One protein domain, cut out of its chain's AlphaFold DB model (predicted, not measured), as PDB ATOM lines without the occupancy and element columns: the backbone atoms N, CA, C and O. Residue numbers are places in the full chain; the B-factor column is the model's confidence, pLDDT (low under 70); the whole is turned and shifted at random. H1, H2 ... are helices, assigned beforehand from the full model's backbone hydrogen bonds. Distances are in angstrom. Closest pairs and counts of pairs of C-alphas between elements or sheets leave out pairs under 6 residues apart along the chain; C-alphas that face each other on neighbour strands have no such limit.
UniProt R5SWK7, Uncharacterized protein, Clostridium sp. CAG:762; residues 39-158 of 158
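Overview. This is residues 39 to 158 of the 158 residues of an uncharacterized protein of Clostridium sp. CAG:762 (UniProt R5SWK7). Two long helices, H1 and H7, form an open L: the last residue of H1 comes close to the start of H7, and the short helices H3, H4, H5 and H6 fill the space between the two arms, with H3 nearest the middle. H6 folds back beside the first half of H7 as a helical hairpin, H2 sits by the later half of H1, and residues 151 to 158 stick out as the free end of the H7 arm. The printed part has 120 residues with seven named helices, H1 to H7 in order along the chain, and no named strand; the class is all helix. It is compact, with a radius of gyration of the C-alphas of 14.8 A, and spans 47 by 33 by 29 A.

Along the chain. Find C-alpha 39 at (154.723, 182.996, 116.465); from there H1, residues 39 to 62, runs 34.5 A to C-alpha 62 at (142.565, 215.068, 120.377). Next come H2, residues 68 to 71, H3, residues 76 to 83 and 10.3 A long, and H4, residues 85 to 89. Further on are H5, residues 106 to 109, and H6, residues 118 to 126, 12.7 A long. Last, H7, residues 132 to 156, runs 36.2 A to C-alpha 156 at (175.210, 224.318, 126.743).

Arrangement. Start at H1, where residues 47 to 51 alone touch H4; the closest C-alphas, of His 48 and Thr 85, are 6.4 A apart. H2 and H3 touch only at the corner by their link, with the C-alphas of Tyr 71 and Trp 78 closest at 4.6 A. H3 touches residues 140 to 144 of H7 alone, closest at the C-alphas of Tyr 80 and Phe 140, 6.6 A; their lines stand at a steep tilt of 69 degrees, only just short of perpendicular, opposite ways. Now look at H6, the hub, which touches three helices. It touches H4, with the C-alphas of Pro 87 and Arg 123 closest at 4.9 A, and H5, with those of Tyr 109 and Met 119 at 6.0 A. H6 and H7 are a hairpin at a shallow tilt of 18 degrees, opposite ways; residues 135 to 143 of H7 alone touch H6, closest at the C-alphas of Tyr 126 and Lys 135, 5.9 A. H1 and H7 are close but not clearly touching, about perpendicular at 86 degrees, with the C-alphas of Ile 62 and Glu 133 closest at 7.1 A. In H1, H3, H4 and H6 every O i to N i+4 pair is within hydrogen-bond range, in H7 20 of 21 are, and H2 and H5 are too short for such a pair.

Size, cuts and confidence. The C-alphas farthest apart, of Met 97 and Lys 158, are 48.1 A from each other. The printed part has no cut; the link from H4 to H5, residues 90 to 105, is long. Look for pLDDT under 70 at residues 150 to 158; the mean of the printed part is 92.0.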
ATOM      1  N   ASP A  39     156.118 182.653 116.170       89.44
ATOM      2  CA  ASP A  39     154.723 182.996 116.465       89.44
ATOM      3  C   ASP A  39     154.591 184.072 117.559       89.44
ATOM      4  O   ASP A  39     153.688 184.908 117.496       89.44
ATOM      5  N   SER A  40     155.494 184.084 118.548       90.19
ATOM      6  CA  SER A  40     155.479 185.076 119.632       90.19
ATOM      7  C   SER A  40     155.840 186.456 119.092       90.19
ATOM      8  O   SER A  40     155.116 187.425 119.324       90.19
ATOM      9  N   LYS A  41     156.894 186.535 118.274       89.75
ATOM     10  CA  LYS A  41     157.310 187.769 117.614       89.75
ATOM     11  C   LYS A  41     156.276 188.249 116.602       89.75
ATOM     12  O   LYS A  41     156.042 189.450 116.493       89.75
ATOM     13  N   LEU A  42     155.633 187.334 115.878       91.12
ATOM     14  CA  LEU A  42     154.531 187.658 114.977       91.12
ATOM     15  C   LEU A  42     153.372 188.316 115.737       91.12
ATOM     16  O   LEU A  42     152.839 189.331 115.290       91.12
ATOM     17  N   LEU A  43     152.997 187.756 116.888       92.44
ATOM     18  CA  LEU A  43     151.932 188.285 117.737       92.44
ATOM     19  C   LEU A  43     152.298 189.651 118.335       92.44
ATOM     20  O   LEU A  43     151.461 190.552 118.316       92.44
ATOM     21  N   GLU A  44     153.540 189.814 118.801       94.31
ATOM     22  CA  GLU A  44     154.095 191.085 119.289       94.31
ATOM     23  C   GLU A  44     153.979 192.178 118.218       94.31
ATOM     24  O   GLU A  44     153.346 193.208 118.449       94.31
ATOM     25  N   VAL A  45     154.490 191.923 117.006       93.56
ATOM     26  CA  VAL A  45     154.442 192.883 115.889       93.56
ATOM     27  C   VAL A  45     152.999 193.214 115.509       93.56
ATOM     28  O   VAL A  45     152.659 194.381 115.329       93.56
ATOM     29  N   CYS A  46     152.114 192.219 115.427       93.81
ATOM     30  CA  CYS A  46     150.704 192.462 115.129       93.81
ATOM     31  C   CYS A  46     150.026 193.346 116.185       93.81
ATOM     32  O   CYS A  46     149.261 194.245 115.828       93.81
ATOM     33  N   ALA A  47     150.289 193.109 117.473       95.25
ATOM     34  CA  ALA A  47     149.733 193.909 118.559       95.25
ATOM     35  C   ALA A  47     150.284 195.344 118.547       95.25
ATOM     36  O   ALA A  47     149.505 196.293 118.660       95.25
ATOM     37  N   HIS A  48     151.594 195.494 118.347       96.44
ATOM     38  CA  HIS A  48     152.293 196.770 118.226       96.44
ATOM     39  C   HIS A  48     151.728 197.626 117.083       96.44
ATOM     40  O   HIS A  48     151.274 198.752 117.295       96.44
ATOM     41  N   GLU A  49     151.647 197.073 115.872       96.12
ATOM     42  CA  GLU A  49     151.166 197.815 114.702       96.12
ATOM     43  C   GLU A  49     149.666 198.122 114.780       96.12
ATOM     44  O   GLU A  49     149.223 199.225 114.448       96.12
ATOM     45  N   THR A  50     148.869 197.189 115.309       94.00
ATOM     46  CA  THR A  50     147.441 197.435 115.562       94.00
ATOM     47  C   THR A  50     147.241 198.573 116.559       94.00
ATOM     48  O   THR A  50     146.371 199.432 116.363       94.00
ATOM     49  N   LEU A  51     148.061 198.620 117.614       95.25
ATOM     50  CA  LEU A  51     148.046 199.713 118.578       95.25
ATOM     51  C   LEU A  51     148.387 201.048 117.913       95.25
ATOM     52  O   LEU A  51     147.717 202.035 118.210       95.25
ATOM     53  N   HIS A  52     149.343 201.104 116.985       96.50
ATOM     54  CA  HIS A  52     149.642 202.346 116.272       96.50
ATOM     55  C   HIS A  52     148.444 202.896 115.495       96.50
ATOM     56  O   HIS A  52     148.178 204.097 115.571       96.50
ATOM     57  N   PHE A  53     147.671 202.057 114.803       95.19
ATOM     58  CA  PHE A  53     146.470 202.537 114.108       95.19
ATOM     59  C   PHE A  53     145.447 203.127 115.087       95.19
ATOM     60  O   PHE A  53     144.962 204.242 114.884       95.19
ATOM     61  N   LEU A  54     145.169 202.424 116.190       93.12
ATOM     62  CA  LEU A  54     144.290 202.908 117.263       93.12
ATOM     63  C   LEU A  54     144.786 204.235 117.848       93.12
ATOM     64  O   LEU A  54     144.009 205.172 118.058       93.12
ATOM     65  N   TRP A  55     146.089 204.299 118.109       95.50
ATOM     66  CA  TRP A  55     146.779 205.440 118.680       95.50
ATOM     67  C   TRP A  55     146.633 206.675 117.799       95.50
ATOM     68  O   TRP A  55     146.161 207.703 118.279       95.50
ATOM     69  N   PHE A  56     146.978 206.582 116.513       95.88
ATOM     70  CA  PHE A  56     146.946 207.734 115.615       95.88
ATOM     71  C   PHE A  56     145.522 208.176 115.262       95.88
ATOM     72  O   PHE A  56     145.281 209.378 115.135       95.88
ATOM     73  N   GLU A  57     144.547 207.264 115.189       93.94
ATOM     74  CA  GLU A  57     143.137 207.662 115.069       93.94
ATOM     75  C   GLU A  57     142.660 208.439 116.291       93.94
ATOM     76  O   GLU A  57     141.946 209.439 116.159       93.94
ATOM     77  N   LYS A  58     143.066 208.012 117.492       94.94
ATOM     78  CA  LYS A  58     142.726 208.744 118.708       94.94
ATOM     79  C   LYS A  58     143.478 210.069 118.797       94.94
ATOM     80  O   LYS A  58     142.861 211.078 119.131       94.94
ATOM     81  N   TRP A  59     144.760 210.088 118.438       96.62
ATOM     82  CA  TRP A  59     145.595 211.287 118.410       96.62
ATOM     83  C   TRP A  59     144.981 212.366 117.519       96.62
ATOM     84  O   TRP A  59     144.785 213.484 117.978       96.62
ATOM     85  N   LYS A  60     144.563 212.021 116.293       95.00
ATOM     86  CA  LYS A  60     143.872 212.941 115.369       95.00
ATOM     87  C   LYS A  60     142.610 213.576 115.951       95.00
ATOM     88  O   LYS A  60     142.271 214.696 115.593       95.00
ATOM     89  N   GLN A  61     141.891 212.862 116.818       94.25
ATOM     90  CA  GLN A  61     140.683 213.392 117.457       94.25
ATOM     91  C   GLN A  61     141.004 214.391 118.573       94.25
ATOM     92  O   GLN A  61     140.205 215.293 118.809       94.25
ATOM     93  N   ILE A  62     142.133 214.212 119.263       95.94
ATOM     94  CA  ILE A  62     142.565 215.068 120.377       95.94
ATOM     95  C   ILE A  62     143.358 216.280 119.857       95.94
ATOM     96  O   ILE A  62     143.173 217.383 120.358       95.94
ATOM     97  N   HIS A  63     144.189 216.074 118.832       96.69
ATOM     98  CA  HIS A  63     145.127 217.045 118.260       96.69
ATOM     99  C   HIS A  63     144.962 217.156 116.730       96.69
ATOM    100  O   HIS A  63     145.877 216.789 115.978       96.69
ATOM    101  N   PRO A  64     143.793 217.608 116.231       96.31
ATOM    102  CA  PRO A  64     143.492 217.672 114.796       96.31
ATOM    103  C   PRO A  64     144.443 218.576 113.997       96.31
ATOM    104  O   PRO A  64     144.548 218.446 112.780       96.31
ATOM    105  N   GLU A  65     145.141 219.488 114.669       97.25
ATOM    106  CA  GLU A  65     146.152 220.377 114.103       97.25
ATOM    107  C   GLU A  65     147.502 219.700 113.838       97.25
ATOM    108  O   GLU A  65     148.332 220.277 113.133       97.25
ATOM    109  N   THR A  66     147.737 218.492 114.371       97.69
ATOM    110  CA  THR A  66     149.013 217.789 114.180       97.69
ATOM    111  C   THR A  66     149.197 217.416 112.703       97.69
ATOM    112  O   THR A  66     148.404 216.635 112.168       97.69
ATOM    113  N   PRO A  67     150.251 217.900 112.023       97.19
ATOM    114  CA  PRO A  67     150.501 217.556 110.629       97.19
ATOM    115  C   PRO A  67     150.768 216.056 110.447       97.19
ATOM    116  O   PRO A  67     151.551 215.470 111.189       97.19
ATOM    117  N   ARG A  68     150.224 215.446 109.383       95.19
ATOM    118  CA  ARG A  68     150.398 214.008 109.070       95.19
ATOM    119  C   ARG A  68     151.858 213.538 109.077       95.19
ATOM    120  O   ARG A  68     152.126 212.417 109.498       95.19
ATOM    121  N   ARG A  69     152.788 214.389 108.627       96.25
ATOM    122  CA  ARG A  69     154.232 214.093 108.611       96.25
ATOM    123  C   ARG A  69     154.798 213.792 110.000       96.25
ATOM    124  O   ARG A  69     155.803 213.105 110.089       96.25
ATOM    125  N   GLU A  70     154.177 214.301 111.065       97.81
ATOM    126  CA  GLU A  70     154.656 214.094 112.434       97.81
ATOM    127  C   GLU A  70     154.359 212.692 112.971       97.81
ATOM    128  O   GLU A  70     154.876 212.314 114.020       97.81
ATOM    129  N   TYR A  71     153.558 211.905 112.250       96.75
ATOM    130  CA  TYR A  71     153.276 210.510 112.596       96.75
ATOM    131  C   TYR A  71     154.360 209.552 112.104       96.75
ATOM    132  O   TYR A  71     154.303 208.365 112.413       96.75
ATOM    133  N   ASP A  72     155.341 210.069 111.363       95.38
ATOM    134  CA  ASP A  72     156.486 209.324 110.863       95.38
ATOM    135  C   ASP A  72     157.776 209.782 111.560       95.38
ATOM    136  O   ASP A  72     157.876 210.880 112.117       95.38
ATOM    137  N   SER A  73     158.798 208.930 111.535       93.25
ATOM    138  CA  SER A  73     160.119 209.276 112.061       93.25
ATOM    139  C   SER A  73     160.706 210.490 111.319       93.25
ATOM    140  O   SER A  73     160.529 210.597 110.102       93.25
ATOM    141  N   PRO A  74     161.428 211.411 111.992       94.38
ATOM    142  CA  PRO A  74     161.888 211.365 113.386       94.38
ATOM    143  C   PRO A  74     161.091 212.274 114.340       94.38
ATOM    144  O   PRO A  74     161.635 212.730 115.346       94.38
ATOM    145  N   TYR A  75     159.843 212.615 114.014       96.69
ATOM    146  CA  TYR A  75     159.090 213.614 114.774       96.69
ATOM    147  C   TYR A  75     158.711 213.133 116.181       96.69
ATOM    148  O   TYR A  75     158.592 211.939 116.446       96.69
ATOM    149  N   LEU A  76     158.487 214.085 117.091       96.88
ATOM    150  CA  LEU A  76     158.183 213.794 118.492       96.88
ATOM    151  C   LEU A  76     156.887 212.995 118.666       96.88
ATOM    152  O   LEU A  76     156.827 212.108 119.507       96.88
ATOM    153  N   VAL A  77     155.854 213.300 117.878       97.94
ATOM    154  CA  VAL A  77     154.573 212.579 117.932       97.94
ATOM    155  C   VAL A  77     154.772 211.107 117.557       97.94
ATOM    156  O   VAL A  77     154.265 210.227 118.254       97.94
ATOM    157  N   TRP A  78     155.580 210.830 116.529       97.75
ATOM    158  CA  TRP A  78     156.026 209.478 116.197       97.75
ATOM    159  C   TRP A  78     156.818 208.840 117.342       97.75
ATOM    160  O   TRP A  78     156.427 207.778 117.814       97.75
ATOM    161  N   GLN A  79     157.869 209.492 117.852       97.38
ATOM    162  CA  GLN A  79     158.678 208.955 118.958       97.38
ATOM    163  C   GLN A  79     157.812 208.600 120.167       97.38
ATOM    164  O   GLN A  79     157.941 207.520 120.732       97.38
ATOM    165  N   TYR A  80     156.891 209.490 120.532       98.12
ATOM    166  CA  TYR A  80     155.972 209.262 121.632       98.12
ATOM    167  C   TYR A  80     155.065 208.056 121.369       98.12
ATOM    168  O   TYR A  80     154.884 207.245 122.272       98.12
ATOM    169  N   SER A  81     154.572 207.884 120.136       97.94
ATOM    170  CA  SER A  81     153.785 206.705 119.755       97.94
ATOM    171  C   SER A  81     154.549 205.387 119.931       97.94
ATOM    172  O   SER A  81     153.941 204.398 120.318       97.94
ATOM    173  N   GLU A  82     155.866 205.378 119.701       97.88
ATOM    174  CA  GLU A  82     156.729 204.203 119.908       97.88
ATOM    175  C   GLU A  82     157.025 203.973 121.399       97.88
ATOM    176  O   GLU A  82     157.142 202.843 121.856       97.88
ATOM    177  N   MET A  83     157.147 205.043 122.191       98.06
ATOM    178  CA  MET A  83     157.397 204.936 123.635       98.06
ATOM    179  C   MET A  83     156.191 204.385 124.400       98.06
ATOM    180  O   MET A  83     156.356 203.738 125.431       98.06
ATOM    181  N   VAL A  84     154.970 204.667 123.939       97.75
ATOM    182  CA  VAL A  84     153.742 204.272 124.647       97.75
ATOM    183  C   VAL A  84     153.297 202.842 124.357       97.75
ATOM    184  O   VAL A  84     152.387 202.369 125.038       97.75
ATOM    185  N   THR A  85     153.917 202.135 123.408       97.69
ATOM    186  CA  THR A  85     153.561 200.734 123.143       97.69
ATOM    187  C   THR A  85     153.794 199.875 124.381       97.69
ATOM    188  O   THR A  85     152.872 199.187 124.816       97.69
ATOM    189  N   ASP A  86     154.951 200.025 125.030       97.50
ATOM    190  CA  ASP A  86     155.312 199.363 126.292       97.50
ATOM    191  C   ASP A  86     154.255 199.574 127.394       97.50
ATOM    192  O   ASP A  86     153.594 198.608 127.783       97.50
ATOM    193  N   PRO A  87     154.001 200.801 127.889       96.94
ATOM    194  CA  PRO A  87     153.064 201.000 128.988       96.94
ATOM    195  C   PRO A  87     151.606 200.641 128.654       96.94
ATOM    196  O   PRO A  87     150.810 200.481 129.581       96.94
ATOM    197  N   ILE A  88     151.230 200.537 127.374       96.44
ATOM    198  CA  ILE A  88     149.885 200.122 126.962       96.44
ATOM    199  C   ILE A  88     149.787 198.596 126.867       96.44
ATOM    200  O   ILE A  88     148.927 198.012 127.526       96.44
ATOM    201  N   LEU A  89     150.642 197.944 126.072       96.88
ATOM    202  CA  LEU A  89     150.561 196.500 125.813       96.88
ATOM    203  C   LEU A  89     150.973 195.665 127.030       96.88
ATOM    204  O   LEU A  89     150.422 194.585 127.239       96.88
ATOM    205  N   ASN A  90     151.836 196.201 127.897       96.38
ATOM    206  CA  ASN A  90     152.227 195.544 129.147       96.38
ATOM    207  C   ASN A  90     151.265 195.808 130.313       96.38
ATOM    208  O   ASN A  90     151.524 195.366 131.435       96.38
ATOM    209  N   ASN A  91     150.142 196.498 130.087       93.06
ATOM    210  CA  ASN A  91     149.128 196.748 131.110       93.06
ATOM    211  C   ASN A  91     147.827 195.980 130.828       93.06
ATOM    212  O   ASN A  91     147.536 195.572 129.700       93.06
ATOM    213  N   LYS A  92     147.012 195.772 131.865       90.44
ATOM    214  CA  LYS A  92     145.715 195.110 131.730       90.44
ATOM    215  C   LYS A  92     144.760 195.960 130.874       90.44
ATOM    216  O   LYS A  92     144.710 197.178 131.040       90.44
ATOM    217  N   PRO A  93     143.955 195.322 130.005       90.19
ATOM    218  CA  PRO A  93     143.806 193.868 129.869       90.19
ATOM    219  C   PRO A  93     144.830 193.190 128.935       90.19
ATOM    220  O   PRO A  93     144.929 191.964 128.957       90.19
ATOM    221  N   PHE A  94     145.603 193.941 128.149       92.19
ATOM    222  CA  PHE A  94     146.473 193.402 127.091       92.19
ATOM    223  C   PHE A  94     147.558 192.458 127.607       92.19
ATOM    224  O   PHE A  94     147.735 191.379 127.049       92.19
ATOM    225  N   SER A  95     148.172 192.779 128.746       91.81
ATOM    226  CA  SER A  95     149.206 191.941 129.369       91.81
ATOM    227  C   SER A  95     148.725 190.543 129.781       91.81
ATOM    228  O   SER A  95     149.525 189.704 130.174       91.81
ATOM    229  N   THR A  96     147.407 190.311 129.794       93.31
ATOM    230  CA  THR A  96     146.800 188.998 130.074       93.31
ATOM    231  C   THR A  96     146.276 188.301 128.821       93.31
ATOM    232  O   THR A  96     145.883 187.143 128.896       93.31
ATOM    233  N   MET A  97     146.239 189.004 127.687       92.12
ATOM    234  CA  MET A  97     145.794 188.481 126.394       92.12
ATOM    235  C   MET A  97     146.951 187.924 125.564       92.12
ATOM    236  O   MET A  97     146.716 187.079 124.703       92.12
ATOM    237  N   PHE A  98     148.175 188.397 125.806       89.88
ATOM    238  CA  PHE A  98     149.349 188.045 125.019       89.88
ATOM    239  C   PHE A  98     150.482 187.501 125.894       89.88
ATOM    240  O   PHE A  98     150.689 187.963 127.013       89.88
ATOM    241  N   GLU A  99     151.238 186.543 125.359       89.19
ATOM    242  CA  GLU A  99     152.404 185.931 126.014       89.19
ATOM    243  C   GLU A  99     153.718 186.561 125.514       89.19
ATOM    244  O   GLU A  99     154.650 185.869 125.107       89.19
ATOM    245  N   PHE A 100     153.791 187.894 125.509       92.75
ATOM    246  CA  PHE A 100     155.013 188.647 125.212       92.75
ATOM    247  C   PHE A 100     155.150 189.853 126.151       92.75
ATOM    248  O   PHE A 100     154.198 190.242 126.828       92.75
ATOM    249  N   ASN A 101     156.346 190.446 126.192       93.88
ATOM    250  CA  ASN A 101     156.614 191.699 126.895       93.88
ATOM    251  C   ASN A 101     157.041 192.758 125.875       93.88
ATOM    252  O   ASN A 101     158.121 192.649 125.292       93.88
ATOM    253  N   GLU A 102     156.195 193.760 125.665       95.56
ATOM    254  CA  GLU A 102     156.416 194.819 124.684       95.56
ATOM    255  C   GLU A 102     157.578 195.720 125.106       95.56
ATOM    256  O   GLU A 102     157.655 196.162 126.257       95.56
ATOM    257  N   ARG A 103     158.465 196.047 124.165       94.62
ATOM    258  CA  ARG A 103     159.520 197.042 124.377       94.62
ATOM    259  C   ARG A 103     159.736 197.877 123.121       94.62
ATOM    260  O   ARG A 103     159.858 197.336 122.030       94.62
ATOM    261  N   GLY A 104     159.866 199.188 123.312       92.12
ATOM    262  CA  GLY A 104     160.302 200.103 122.257       92.12
ATOM    263  C   GLY A 104     161.822 200.074 122.053       92.12
ATOM    264  O   GLY A 104     162.526 199.191 122.543       92.12
ATOM    265  N   TYR A 105     162.352 201.093 121.374       93.75
ATOM    266  CA  TYR A 105     163.793 201.238 121.137       93.75
ATOM    267  C   TYR A 105     164.602 201.330 122.442       93.75
ATOM    268  O   TYR A 105     164.250 202.095 123.344       93.75
ATOM    269  N   ASP A 106     165.751 200.645 122.501       96.19
ATOM    270  CA  ASP A 106     166.645 200.634 123.674       96.19
ATOM    271  C   ASP A 106     167.023 202.041 124.149       96.19
ATOM    272  O   ASP A 106     167.018 202.327 125.345       96.19
ATOM    273  N   SER A 107     167.242 202.966 123.207       94.69
ATOM    274  CA  SER A 107     167.569 204.361 123.509       94.69
ATOM    275  C   SER A 107     166.536 205.061 124.394       94.69
ATOM    276  O   SER A 107     166.897 206.005 125.087       94.69
ATOM    277  N   PHE A 108     165.270 204.631 124.394       96.00
ATOM    278  CA  PHE A 108     164.235 205.211 125.256       96.00
ATOM    279  C   PHE A 108     164.418 204.842 126.729       96.00
ATOM    280  O   PHE A 108     164.091 205.639 127.608       96.00
ATOM    281  N   TYR A 109     164.955 203.655 127.008       96.12
ATOM    282  CA  TYR A 109     165.190 203.162 128.366       96.12
ATOM    283  C   TYR A 109     166.464 203.736 128.991       96.12
ATOM    284  O   TYR A 109     166.604 203.732 130.215       96.12
ATOM    285  N   GLU A 110     167.352 204.286 128.163       94.88
ATOM    286  CA  GLU A 110     168.541 205.010 128.615       94.88
ATOM    287  C   GLU A 110     168.258 206.470 128.984       94.88
ATOM    288  O   GLU A 110     169.076 207.091 129.657       94.88
ATOM    289  N   LEU A 111     167.099 207.016 128.598       94.62
ATOM    290  CA  LEU A 111     166.717 208.376 128.967       94.62
ATOM    291  C   LEU A 111     166.394 208.471 130.462       94.62
ATOM    292  O   LEU A 111     165.663 207.648 131.030       94.62
ATOM    293  N   GLU A 112     166.882 209.541 131.080       94.31
ATOM    294  CA  GLU A 112     166.696 209.842 132.495       94.31
ATOM    295  C   GLU A 112     166.102 211.241 132.659       94.31
ATOM    296  O   GLU A 112     166.459 212.173 131.946       94.31
ATOM    297  N   ASP A 113     165.176 211.385 133.604       93.06
ATOM    298  CA  ASP A 113     164.681 212.685 134.056       93.06
ATOM    299  C   ASP A 113     164.974 212.787 135.554       93.06
ATOM    300  O   ASP A 113     164.309 212.148 136.383       93.06
ATOM    301  N   ASP A 114     166.014 213.558 135.868       86.44
ATOM    302  CA  ASP A 114     166.703 213.646 137.159       86.44
ATOM    303  C   ASP A 114     167.406 212.338 137.567       86.44
ATOM    304  O   ASP A 114     168.567 212.134 137.237       86.44
ATOM    305  N   SER A 115     166.735 211.447 138.303       87.56
ATOM    306  CA  SER A 115     167.308 210.170 138.786       87.56
ATOM    307  C   SER A 115     166.365 208.984 138.585       87.56
ATOM    308  O   SER A 115     166.474 207.961 139.259       87.56
ATOM    309  N   SER A 116     165.385 209.122 137.693       93.94
ATOM    310  CA  SER A 116     164.459 208.043 137.343       93.94
ATOM    311  C   SER A 116     164.427 207.849 135.835       93.94
ATOM    312  O   SER A 116     164.482 208.825 135.082       93.94
ATOM    313  N   LYS A 117     164.278 206.594 135.396       96.31
ATOM    314  CA  LYS A 117     164.137 206.278 133.975       96.31
ATOM    315  C   LYS A 117     162.863 206.903 133.419       96.31
ATOM    316  O   LYS A 117     161.794 206.845 134.035       96.31
ATOM    317  N   VAL A 118     162.963 207.474 132.223       96.81
ATOM    318  CA  VAL A 118     161.835 208.149 131.569       96.81
ATOM    319  C   VAL A 118     160.678 207.187 131.327       96.81
ATOM    320  O   VAL A 118     159.529 207.537 131.602       96.81
ATOM    321  N   MET A 119     160.981 205.959 130.900       97.62
ATOM    322  CA  MET A 119     159.977 204.918 130.668       97.62
ATOM    323  C   MET A 119     159.257 204.482 131.951       97.62
ATOM    324  O   MET A 119     158.067 204.188 131.897       97.62
ATOM    325  N   ASP A 120     159.907 204.524 133.118       97.19
ATOM    326  CA  ASP A 120     159.237 204.229 134.394       97.19
ATOM    327  C   ASP A 120     158.217 205.311 134.750       97.19
ATOM    328  O   ASP A 120     157.081 205.009 135.123       97.19
ATOM    329  N   LYS A 121     158.574 206.590 134.567       97.00
ATOM    330  CA  LYS A 121     157.616 207.691 134.748       97.00
ATOM    331  C   LYS A 121     156.465 207.594 133.743       97.00
ATOM    332  O   LYS A 121     155.319 207.837 134.120       97.00
ATOM    333  N   LEU A 122     156.736 207.189 132.499       97.50
ATOM    334  CA  LEU A 122     155.693 207.012 131.489       97.50
ATOM    335  C   LEU A 122     154.734 205.863 131.848       97.50
ATOM    336  O   LEU A 122     153.519 206.054 131.803       97.50
ATOM    337  N   ARG A 123     155.245 204.714 132.311       97.25
ATOM    338  CA  ARG A 123     154.415 203.621 132.856       97.25
ATOM    339  C   ARG A 123     153.546 204.088 134.020       97.25
ATOM    340  O   ARG A 123     152.362 203.758 134.059       97.25
ATOM    341  N   ASN A 124     154.087 204.917 134.912       96.88
ATOM    342  CA  ASN A 124     153.324 205.497 136.019       96.88
ATOM    343  C   ASN A 124     152.204 206.442 135.559       96.88
ATOM    344  O   ASN A 124     151.182 206.534 136.228       96.88
ATOM    345  N   ILE A 125     152.357 207.154 134.437       97.25
ATOM    346  CA  ILE A 125     151.264 207.953 133.859       97.25
ATOM    347  C   ILE A 125     150.154 207.024 133.353       97.25
ATOM    348  O   ILE A 125     148.979 207.236 133.650       97.25
ATOM    349  N   TYR A 126     150.522 205.957 132.640       96.31
ATOM    350  CA  TYR A 126     149.566 205.037 132.023       96.31
ATOM    351  C   TYR A 126     148.880 204.079 133.002       96.31
ATOM    352  O   TYR A 126     147.805 203.560 132.684       96.31
ATOM    353  N   SER A 127     149.437 203.882 134.199       95.19
ATOM    354  CA  SER A 127     148.825 203.086 135.268       95.19
ATOM    355  C   SER A 127     147.728 203.822 136.046       95.19
ATOM    356  O   SER A 127     146.946 203.172 136.738       95.19
ATOM    357  N   LYS A 128     147.625 205.153 135.921       95.75
ATOM    358  CA  LYS A 128     146.585 205.953 136.589       95.75
ATOM    359  C   LYS A 128     145.181 205.589 136.101       95.75
ATOM    360  O   LYS A 128     144.984 205.286 134.922       95.75
ATOM    361  N   ASP A 129     144.194 205.696 136.983       94.44
ATOM    362  CA  ASP A 129     142.775 205.554 136.636       94.44
ATOM    363  C   ASP A 129     142.200 206.900 136.164       94.44
ATOM    364  O   ASP A 129     141.519 207.611 136.897       94.44
ATOM    365  N   ILE A 130     142.591 207.294 134.951       94.81
ATOM    366  CA  ILE A 130     142.174 208.528 134.269       94.81
ATOM    367  C   ILE A 130     141.852 208.215 132.803       94.81
ATOM    368  O   ILE A 130     142.169 207.124 132.306       94.81
ATOM    369  N   SER A 131     141.232 209.162 132.096       94.75
ATOM    370  CA  SER A 131     140.868 208.968 130.689       94.75
ATOM    371  C   SER A 131     142.100 208.741 129.804       94.75
ATOM    372  O   SER A 131     143.217 209.151 130.128       94.75
ATOM    373  N   ILE A 132     141.916 208.077 128.661       93.00
ATOM    374  CA  ILE A 132     143.029 207.865 127.724       93.00
ATOM    375  C   ILE A 132     143.513 209.198 127.145       93.00
ATOM    376  O   ILE A 132     144.704 209.371 126.931       93.00
ATOM    377  N   GLU A 133     142.604 210.151 126.951       95.88
ATOM    378  CA  GLU A 133     142.891 211.504 126.497       95.88
ATOM    379  C   GLU A 133     143.824 212.224 127.474       95.88
ATOM    380  O   GLU A 133     144.806 212.831 127.050       95.88
ATOM    381  N   GLU A 134     143.566 212.117 128.778       97.38
ATOM    382  CA  GLU A 134     144.451 212.673 129.805       97.38
ATOM    383  C   GLU A 134     145.803 211.957 129.825       97.38
ATOM    384  O   GLU A 134     146.829 212.627 129.834       97.38
ATOM    385  N   LYS A 135     145.844 210.618 129.730       97.25
ATOM    386  CA  LYS A 135     147.117 209.863 129.651       97.25
ATOM    387  C   LYS A 135     147.974 210.294 128.462       97.25
ATOM    388  O   LYS A 135     149.180 210.472 128.621       97.25
ATOM    389  N   MET A 136     147.353 210.455 127.291       97.88
ATOM    390  CA  MET A 136     148.023 210.878 126.057       97.88
ATOM    391  C   MET A 136     148.597 212.290 126.192       97.88
ATOM    392  O   MET A 136     149.753 212.517 125.844       97.88
ATOM    393  N   ASN A 137     147.822 213.228 126.740       98.19
ATOM    394  CA  ASN A 137     148.270 214.604 126.942       98.19
ATOM    395  C   ASN A 137     149.367 214.709 128.013       98.19
ATOM    396  O   ASN A 137     150.402 215.330 127.775       98.19
ATOM    397  N   ASP A 138     149.171 214.081 129.176       98.25
ATOM    398  CA  ASP A 138     150.144 214.074 130.274       98.25
ATOM    399  C   ASP A 138     151.470 213.455 129.828       98.25
ATOM    400  O   ASP A 138     152.541 214.018 130.068       98.25
ATOM    401  N   GLY A 139     151.403 212.304 129.154       98.06
ATOM    402  CA  GLY A 139     152.580 211.617 128.643       98.06
ATOM    403  C   GLY A 139     153.288 212.422 127.557       98.06
ATOM    404  O   GLY A 139     154.503 212.585 127.638       98.06
ATOM    405  N   PHE A 140     152.561 212.997 126.595       98.12
ATOM    406  CA  PHE A 140     153.176 213.811 125.544       98.12
ATOM    407  C   PHE A 140     153.865 215.053 126.110       98.12
ATOM    408  O   PHE A 140     155.021 215.317 125.785       98.12
ATOM    409  N   ASN A 141     153.195 215.786 127.003       97.81
ATOM    410  CA  ASN A 141     153.766 216.966 127.654       97.81
ATOM    411  C   ASN A 141     155.027 216.613 128.450       97.81
ATOM    412  O   ASN A 141     156.022 217.340 128.399       97.81
ATOM    413  N   TYR A 142     155.003 215.479 129.155       97.62
ATOM    414  CA  TYR A 142     156.156 214.964 129.879       97.62
ATOM    415  C   TYR A 142     157.330 214.646 128.939       97.62
ATOM    416  O   TYR A 142     158.430 215.164 129.147       97.62
ATOM    417  N   ILE A 143     157.106 213.866 127.879       96.94
ATOM    418  CA  ILE A 143     158.158 213.488 126.925       96.94
ATOM    419  C   ILE A 143     158.698 214.710 126.170       96.94
ATOM    420  O   ILE A 143     159.911 214.861 126.041       96.94
ATOM    421  N   ASN A 144     157.829 215.631 125.746       95.94
ATOM    422  CA  ASN A 144     158.226 216.885 125.105       95.94
ATOM    423  C   ASN A 144     159.148 217.720 126.006       95.94
ATOM    424  O   ASN A 144     160.157 218.255 125.547       95.94
ATOM    425  N   ARG A 145     158.831 217.813 127.304       95.12
ATOM    426  CA  ARG A 145     159.668 218.517 128.284       95.12
ATOM    427  C   ARG A 145     161.042 217.867 128.406       95.12
ATOM    428  O   ARG A 145     162.041 218.574 128.335       95.12
ATOM    429  N   VAL A 146     161.092 216.549 128.594       93.31
ATOM    430  CA  VAL A 146     162.351 215.811 128.784       93.31
ATOM    431  C   VAL A 146     163.247 215.935 127.551       93.31
ATOM    432  O   VAL A 146     164.397 216.346 127.661       93.31
ATOM    433  N   LEU A 147     162.703 215.670 126.362       88.31
ATOM    434  CA  LEU A 147     163.491 215.665 125.129       88.31
ATOM    435  C   LEU A 147     163.930 217.062 124.674       88.31
ATOM    436  O   LEU A 147     164.926 217.177 123.958       88.31
ATOM    437  N   ASN A 148     163.225 218.128 125.067       84.44
ATOM    438  CA  ASN A 148     163.688 219.494 124.810       84.44
ATOM    439  C   ASN A 148     164.673 219.995 125.877       84.44
ATOM    440  O   ASN A 148     165.644 220.646 125.505       84.44
ATOM    441  N   LYS A 149     164.514 219.620 127.157       74.94
ATOM    442  CA  LYS A 149     165.515 219.889 128.210       74.94
ATOM    443  C   LYS A 149     166.878 219.288 127.841       74.94
ATOM    444  O   LYS A 149     167.896 219.973 127.908       74.94
ATOM    445  N   ASP A 150     166.885 218.055 127.336       61.69
ATOM    446  CA  ASP A 150     168.096 217.378 126.856       61.69
ATOM    447  C   ASP A 150     168.789 218.105 125.694       61.69
ATOM    448  O   ASP A 150     170.019 218.086 125.586       61.69
ATOM    449  N   LYS A 151     168.028 218.737 124.791       62.00
ATOM    450  CA  LYS A 151     168.611 219.508 123.681       62.00
ATOM    451  C   LYS A 151     169.341 220.739 124.202       62.00
ATOM    452  O   LYS A 151     170.471 220.980 123.777       62.00
ATOM    453  N   ASP A 152     168.736 221.459 125.138       62.19
ATOM    454  CA  ASP A 152     169.322 222.665 125.720       62.19
ATOM    455  C   ASP A 152     170.598 222.337 126.516       62.19
ATOM    456  O   ASP A 152     171.624 223.000 126.350       62.19
ATOM    457  N   GLU A 153     170.600 221.249 127.294       59.59
ATOM    458  CA  GLU A 153     171.784 220.803 128.043       59.59
ATOM    459  C   GLU A 153     172.932 220.321 127.139       59.59
ATOM    460  O   GLU A 153     174.107 220.528 127.456       59.59
ATOM    461  N   ARG A 154     172.625 219.694 125.995       57.75
ATOM    462  CA  ARG A 154     173.638 219.287 125.002       57.75
ATOM    463  C   ARG A 154     174.231 220.475 124.248       57.75
ATOM    464  O   ARG A 154     175.392 220.400 123.849       57.75
ATOM    465  N   ILE A 155     173.461 221.545 124.041       56.94
ATOM    466  CA  ILE A 155     173.945 222.793 123.434       56.94
ATOM    467  C   ILE A 155     174.825 223.558 124.427       56.94
ATOM    468  O   ILE A 155     175.889 224.022 124.042       56.94
ATOM    469  N   ALA A 156     174.443 223.623 125.706       52.97
ATOM    470  CA  ALA A 156     175.210 224.318 126.743       52.97
ATOM    471  C   ALA A 156     176.583 223.683 127.056       52.97
ATOM    472  O   ALA A 156     177.429 224.322 127.677       52.97
ATOM    473  N   LYS A 157     176.804 222.424 126.655       52.31
ATOM    474  CA  LYS A 157     178.069 221.685 126.831       52.31
ATOM    475  C   LYS A 157     178.999 221.733 125.603       52.31
ATOM    476  O   LYS A 157     180.030 221.059 125.627       52.31
ATOM    477  N   LYS A 158     178.645 222.470 124.544       47.25
ATOM    478  CA  LYS A 158     179.497 222.726 123.367       47.25
ATOM    479  C   LYS A 158     180.048 224.144 123.392       47.25
ATOM    480  O   LYS A 158     181.201 224.295 122.937       47.25
TER     481      LYS A 158